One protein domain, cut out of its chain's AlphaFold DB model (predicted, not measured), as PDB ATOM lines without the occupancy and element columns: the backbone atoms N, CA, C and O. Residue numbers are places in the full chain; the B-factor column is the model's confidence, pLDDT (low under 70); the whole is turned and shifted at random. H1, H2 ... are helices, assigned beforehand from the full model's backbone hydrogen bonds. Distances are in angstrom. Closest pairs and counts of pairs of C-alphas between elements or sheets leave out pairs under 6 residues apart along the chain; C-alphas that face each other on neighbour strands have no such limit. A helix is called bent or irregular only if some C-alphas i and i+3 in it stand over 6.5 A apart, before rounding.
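This is residues 21 to 70 of the 72 residues of the protein "Antitermination protein" of Erwinia sp. 198 (UniProt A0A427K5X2). One long helix, H2, makes the length of the model, and a short helix, H1, folds back over its first part at a steep angle, so that the outline is a rod with a small head at one end. H2 has a kink near residue 43, within the head, and its far part, with the last two residues, sticks out alone as an arm, residues 48 to 70. The printed part has 50 residues with two named helices, H1 then H2, and no named strand; its class is all helix. It is extended, with a radius of gyration of the C-alphas of 16.3 A and spans of 52 by 18 by 12 A.

Find C-alpha 21 at (8.877, 76.344, 153.184); from there H1 runs through residues 21 to 30, 14.8 A from first to last C-alpha. After a tight link of 5 residues, look for C-alpha 36 at (4.908, 76.810, 144.547), where H2 begins. H2 takes residues 36 to 68, 45.6 A from first to last C-alpha, and ends at C-alpha 68 at (34.143, 52.616, 169.754). It is irregular, but only just: C-alphas 41 and 44 are 6.6 A apart.

Look at Tyr 24 and Trp 39, whose C-alphas, 7.2 A apart, are the closest of H1 and H2. The two helices are close but not clearly touching, with 2 pairs of C-alphas within 8 A. Their lines stand at a steep tilt of 64 degrees, opposite ways, and the line of H2 is a rough one. Near residue 43 you will find the kink of H2, 47 degrees. Along the backbone, O i to N i+4 pairs are within hydrogen-bond range in 5 of 6 cases in H1 and 26 of 29 in H2.

The two C-alphas farthest apart are those of Asn 33 and Lys 70, 52.2 A. The printed part has no cut, and its one link between named elements is tight. The mean pLDDT of the printed part is 92.4, and residue 70 alone is under 70.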
ATOM      1  N   SER A  21       9.229  74.956 153.516       93.31
ATOM      2  CA  SER A  21       8.877  76.344 153.184       93.31
ATOM      3  C   SER A  21      10.067  77.304 153.278       93.31
ATOM      4  O   SER A  21      10.154  78.260 152.509       93.31
ATOM      5  N   ARG A  22      11.010  77.050 154.193       94.69
ATOM      6  CA  ARG A  22      12.236  77.845 154.317       94.69
ATOM      7  C   ARG A  22      13.192  77.557 153.161       94.69
ATOM      8  O   ARG A  22      13.772  78.498 152.626       94.69
ATOM      9  N   ALA A  23      13.303  76.293 152.753       94.50
ATOM     10  CA  ALA A  23      14.064  75.900 151.571       94.50
ATOM     11  C   ALA A  23      13.470  76.517 150.297       94.50
ATOM     12  O   ALA A  23      14.200  77.141 149.534       94.50
ATOM     13  N   TYR A  24      12.146  76.439 150.125       95.88
ATOM     14  CA  TYR A  24      11.439  77.059 149.003       95.88
ATOM     15  C   TYR A  24      11.768  78.546 148.878       95.88
ATOM     16  O   TYR A  24      12.232  78.974 147.828       95.88
ATOM     17  N   ARG A  25      11.629  79.321 149.965       95.38
ATOM     18  CA  ARG A  25      11.941  80.760 149.960       95.38
ATOM     19  C   ARG A  25      13.365  81.049 149.496       95.38
ATOM     20  O   ARG A  25      13.558  81.980 148.729       95.38
ATOM     21  N   ALA A  26      14.345  80.266 149.943       95.31
ATOM     22  CA  ALA A  26      15.736  80.448 149.536       95.31
ATOM     23  C   ALA A  26      15.955  80.096 148.055       95.31
ATOM     24  O   ALA A  26      16.612  80.843 147.336       95.31
ATOM     25  N   VAL A  27      15.370  78.993 147.582       94.94
ATOM     26  CA  VAL A  27      15.491  78.551 146.184       94.94
ATOM     27  C   VAL A  27      14.779  79.513 145.232       94.94
ATOM     28  O   VAL A  27      15.317  79.825 144.176       94.94
ATOM     29  N   SER A  28      13.619  80.049 145.615       94.94
ATOM     30  CA  SER A  28      12.878  81.035 144.819       94.94
ATOM     31  C   SER A  28      13.645  82.342 144.600       94.94
ATOM     32  O   SER A  28      13.389  83.015 143.608       94.94
ATOM     33  N   LEU A  29      14.604  82.697 145.468       96.00
ATOM     34  CA  LEU A  29      15.488  83.849 145.229       96.00
ATOM     35  C   LEU A  29      16.456  83.605 144.063       96.00
ATOM     36  O   LEU A  29      16.837  84.546 143.377       96.00
ATOM     37  N   LEU A  30      16.852  82.350 143.842       96.44
ATOM     38  CA  LEU A  30      17.753  81.946 142.757       96.44
ATOM     39  C   LEU A  30      16.976  81.585 141.482       96.44
ATOM     40  O   LEU A  30      17.492  81.730 140.377       96.44
ATOM     41  N   LEU A  31      15.736  81.115 141.636       95.12
ATOM     42  CA  LEU A  31      14.842  80.685 140.564       95.12
ATOM     43  C   LEU A  31      13.498  81.431 140.667       95.12
ATOM     44  O   LEU A  31      12.510  80.852 141.122       95.12
ATOM     45  N   PRO A  32      13.421  82.700 140.225       91.06
ATOM     46  CA  PRO A  32      12.229  83.540 140.402       91.06
ATOM     47  C   PRO A  32      10.977  83.016 139.678       91.06
ATOM     48  O   PRO A  32       9.860  83.314 140.086       91.06
ATOM     49  N   ASN A  33      11.144  82.180 138.648       93.81
ATOM     50  CA  ASN A  33      10.038  81.552 137.914       93.81
ATOM     51  C   ASN A  33       9.585  80.208 138.522       93.81
ATOM     52  O   ASN A  33       8.731  79.522 137.957       93.81
ATOM     53  N   LEU A  34      10.166  79.789 139.652       94.25
ATOM     54  CA  LEU A  34       9.772  78.558 140.326       94.25
ATOM     55  C   LEU A  34       8.459  78.764 141.082       94.25
ATOM     56  O   LEU A  34       8.416  79.377 142.145       94.25
ATOM     57  N   HIS A  35       7.385  78.193 140.548       94.75
ATOM     58  CA  HIS A  35       6.073  78.280 141.172       94.75
ATOM     59  C   HIS A  35       5.908  77.263 142.315       94.75
ATOM     60  O   HIS A  35       6.347  76.115 142.216       94.75
ATOM     61  N   GLU A  36       5.192  77.648 143.374       94.19
ATOM     62  CA  GLU A  36       4.908  76.810 144.547       94.19
ATOM     63  C   GLU A  36       4.275  75.451 144.192       94.19
ATOM     64  O   GLU A  36       4.596  74.427 144.798       94.19
ATOM     65  N   ARG A  37       3.418  75.397 143.163       96.06
ATOM     66  CA  ARG A  37       2.849  74.130 142.672       96.06
ATOM     67  C   ARG A  37       3.928  73.181 142.148       96.06
ATOM     68  O   ARG A  37       3.882  71.986 142.438       96.06
ATOM     69  N   THR A  38       4.887  73.707 141.388       95.50
ATOM     70  CA  THR A  38       6.026  72.948 140.856       95.50
ATOM     71  C   THR A  38       6.961  72.523 141.980       95.50
ATOM     72  O   THR A  38       7.406  71.375 141.996       95.50
ATOM     73  N   TRP A  39       7.197  73.406 142.956       96.25
ATOM     74  CA  TRP A  39       7.952  73.073 144.160       96.25
ATOM     75  C   TRP A  39       7.333  71.877 144.887       96.25
ATOM     76  O   TRP A  39       7.989  70.853 145.057       96.25
ATOM     77  N   ASN A  40       6.052  71.968 145.250       95.62
ATOM     78  CA  ASN A  40       5.379  70.928 146.026       95.62
ATOM     79  C   ASN A  40       5.311  69.581 145.296       95.62
ATOM     80  O   ASN A  40       5.399  68.545 145.947       95.62
ATOM     81  N   ARG A  41       5.164  69.582 143.963       96.00
ATOM     82  CA  ARG A  41       5.061  68.344 143.175       96.00
ATOM     83  C   ARG A  41       6.410  67.691 142.883       96.00
ATOM     84  O   ARG A  41       6.500  66.475 142.967       96.00
ATOM     85  N   ASN A  42       7.432  68.478 142.544       93.38
ATOM     86  CA  ASN A  42       8.663  67.935 141.957       93.38
ATOM     87  C   ASN A  42       9.902  68.138 142.841       93.38
ATOM     88  O   ASN A  42      10.806  67.311 142.821       93.38
ATOM     89  N   TRP A  43       9.961  69.220 143.623       95.88
ATOM     90  CA  TRP A  43      11.165  69.595 144.378       95.88
ATOM     91  C   TRP A  43      11.080  69.219 145.849       95.88
ATOM     92  O   TRP A  43      12.065  68.780 146.434       95.88
ATOM     93  N   LYS A  44       9.899  69.361 146.454       94.81
ATOM     94  CA  LYS A  44       9.665  69.002 147.848       94.81
ATOM     95  C   LYS A  44       9.990  67.525 148.126       94.81
ATOM     96  O   LYS A  44      10.706  67.301 149.096       94.81
ATOM     97  N   PRO A  45       9.597  66.544 147.284       95.94
ATOM     98  CA  PRO A  45      10.000  65.151 147.497       95.94
ATOM     99  C   PRO A  45      11.521  64.956 147.461       95.94
ATOM    100  O   PRO A  45      12.074  64.210 148.264       95.94
ATOM    101  N   PHE A  46      12.223  65.666 146.572       94.62
ATOM    102  CA  PHE A  46      13.684  65.627 146.510       94.62
ATOM    103  C   PHE A  46      14.325  66.242 147.763       94.62
ATOM    104  O   PHE A  46      15.238  65.657 148.341       94.62
ATOM    105  N   PHE A  47      13.816  67.384 148.227       94.81
ATOM    106  CA  PHE A  47      14.239  67.991 149.488       94.81
ATOM    107  C   PHE A  47      14.028  67.039 150.675       94.81
ATOM    108  O   PHE A  47      14.932  66.868 151.488       94.81
ATOM    109  N   GLU A  48      12.869  66.384 150.756       93.69
ATOM    110  CA  GLU A  48      12.569  65.397 151.800       93.69
ATOM    111  C   GLU A  48      13.517  64.193 151.732       93.69
ATOM    112  O   GLU A  48      14.021  63.763 152.763       93.69
ATOM    113  N   MET A  49      13.861  63.710 150.534       94.75
ATOM    114  CA  MET A  49      14.853  62.645 150.360       94.75
ATOM    115  C   MET A  49      16.244  63.045 150.885       94.75
ATOM    116  O   MET A  49      16.919  62.229 151.515       94.75
ATOM    117  N   LEU A  50      16.671  64.294 150.668       93.69
ATOM    118  CA  LEU A  50      17.931  64.804 151.223       93.69
ATOM    119  C   LEU A  50      17.895  64.867 152.756       93.69
ATOM    120  O   LEU A  50      18.870  64.497 153.405       93.69
ATOM    121  N   VAL A  51      16.766  65.284 153.332       91.62
ATOM    122  CA  VAL A  51      16.556  65.288 154.789       91.62
ATOM    123  C   VAL A  51      16.648  63.868 155.355       91.62
ATOM    124  O   VAL A  51      17.386  63.638 156.312       91.62
ATOM    125  N   THR A  52      15.990  62.894 154.721       91.62
ATOM    126  CA  THR A  52      16.078  61.477 155.102       91.62
ATOM    127  C   THR A  52      17.509  60.948 155.001       91.62
ATOM    128  O   THR A  52      17.948  60.163 155.838       91.62
ATOM    129  N   LYS A  53      18.289  61.386 154.005       93.75
ATOM    130  CA  LYS A  53      19.697  60.986 153.906       93.75
ATOM    131  C   LYS A  53      20.508  61.475 155.110       93.75
ATOM    132  O   LYS A  53      21.304  60.703 155.633       93.75
ATOM    133  N   CYS A  54      20.275  62.696 155.590       91.06
ATOM    134  CA  CYS A  54      20.914  63.187 156.815       91.06
ATOM    135  C   CYS A  54      20.559  62.334 158.045       91.06
ATOM    136  O   CYS A  54      21.450  62.037 158.834       91.06
ATOM    137  N   GLU A  55      19.304  61.890 158.180       87.94
ATOM    138  CA  GLU A  55      18.873  60.972 159.255       87.94
ATOM    139  C   GLU A  55      19.631  59.646 159.230       87.94
ATOM    140  O   GLU A  55      20.095  59.158 160.262       87.94
ATOM    141  N   ILE A  56      19.766  59.063 158.038       92.25
ATOM    142  CA  ILE A  56      20.469  57.793 157.849       92.25
ATOM    143  C   ILE A  56      21.936  57.931 158.264       92.25
ATOM    144  O   ILE A  56      22.448  57.080 158.991       92.25
ATOM    145  N   GLU A  57      22.604  59.000 157.830       92.88
ATOM    146  CA  GLU A  57      24.012  59.229 158.166       92.88
ATOM    147  C   GLU A  57      24.215  59.536 159.654       92.88
ATOM    148  O   GLU A  57      25.185  59.066 160.243       92.88
ATOM    149  N   GLU A  58      23.290  60.257 160.293       88.19
ATOM    150  CA  GLU A  58      23.332  60.477 161.741       88.19
ATOM    151  C   GLU A  58      23.210  59.155 162.511       88.19
ATOM    152  O   GLU A  58      24.022  58.873 163.393       88.19
ATOM    153  N   SER A  59      22.253  58.305 162.134       89.69
ATOM    154  CA  SER A  59      22.081  56.974 162.729       89.69
ATOM    155  C   SER A  59      23.304  56.079 162.502       89.69
ATOM    156  O   SER A  59      23.748  55.350 163.399       89.69
ATOM    157  N   HIS A  60      23.909  56.166 161.315       92.94
ATOM    158  CA  HIS A  60      25.151  55.469 161.018       92.94
ATOM    159  C   HIS A  60      26.293  55.952 161.920       92.94
ATOM    160  O   HIS A  60      26.991  55.125 162.511       92.94
ATOM    161  N   ALA A  61      26.462  57.269 162.063       90.50
ATOM    162  CA  ALA A  61      27.483  57.870 162.912       90.50
ATOM    163  C   ALA A  61      27.299  57.494 164.390       90.50
ATOM    164  O   ALA A  61      28.270  57.073 165.018       90.50
ATOM    165  N   ASP A  62      26.074  57.551 164.928       87.94
ATOM    166  CA  ASP A  62      25.761  57.094 166.293       87.94
ATOM    167  C   ASP A  62      26.098  55.606 166.472       87.94
ATOM    168  O   ASP A  62      26.747  55.211 167.442       87.94
ATOM    169  N   THR A  63      25.754  54.773 165.486       90.44
ATOM    170  CA  THR A  63      26.086  53.345 165.505       90.44
ATOM    171  C   THR A  63      27.597  53.113 165.541       90.44
ATOM    172  O   THR A  63      28.062  52.274 166.317       90.44
ATOM    173  N   GLN A  64      28.383  53.824 164.722       92.75
ATOM    174  CA  GLN A  64      29.845  53.693 164.748       92.75
ATOM    175  C   GLN A  64      30.433  54.226 166.052       92.75
ATOM    176  O   GLN A  64      31.287  53.564 166.638       92.75
ATOM    177  N   PHE A  65      29.943  55.369 166.536       87.38
ATOM    178  CA  PHE A  65      30.365  55.942 167.805       87.38
ATOM    179  C   PHE A  65      30.168  54.925 168.927       87.38
ATOM    180  O   PHE A  65      31.139  54.493 169.536       87.38
ATOM    181  N   ARG A  66      28.952  54.395 169.096       85.94
ATOM    182  CA  ARG A  66      28.640  53.375 170.109       85.94
ATOM    183  C   ARG A  66      29.530  52.137 170.044       85.94
ATOM    184  O   ARG A  66      29.728  51.508 171.075       85.94
ATOM    185  N   LYS A  67      30.052  51.740 168.879       90.00
ATOM    186  CA  LYS A  67      31.004  50.616 168.800       90.00
ATOM    187  C   LYS A  67      32.337  50.952 169.462       90.00
ATOM    188  O   LYS A  67      32.885  50.104 170.156       90.00
ATOM    189  N   VAL A  68      32.838  52.166 169.251       89.81
ATOM    190  CA  VAL A  68      34.143  52.616 169.754       89.81
ATOM    191  C   VAL A  68      34.051  53.057 171.215       89.81
ATOM    192  O   VAL A  68      34.957  52.791 171.996       89.81
ATOM    193  N   THR A  69      32.935  53.663 171.622       85.50
ATOM    194  CA  THR A  69      32.719  54.144 172.997       85.50
ATOM    195  C   THR A  69      32.163  53.075 173.943       85.50
ATOM    196  O   THR A  69      31.957  53.358 175.118       85.50
ATOM    197  N   LYS A  70      31.942  51.833 173.481       64.19
ATOM    198  CA  LYS A  70      31.390  50.733 174.300       64.19
ATOM    199  C   LYS A  70      32.310  50.213 175.422       64.19
ATOM    200  O   LYS A  70      31.941  49.244 176.077       64.19
TER     201      LYS A  70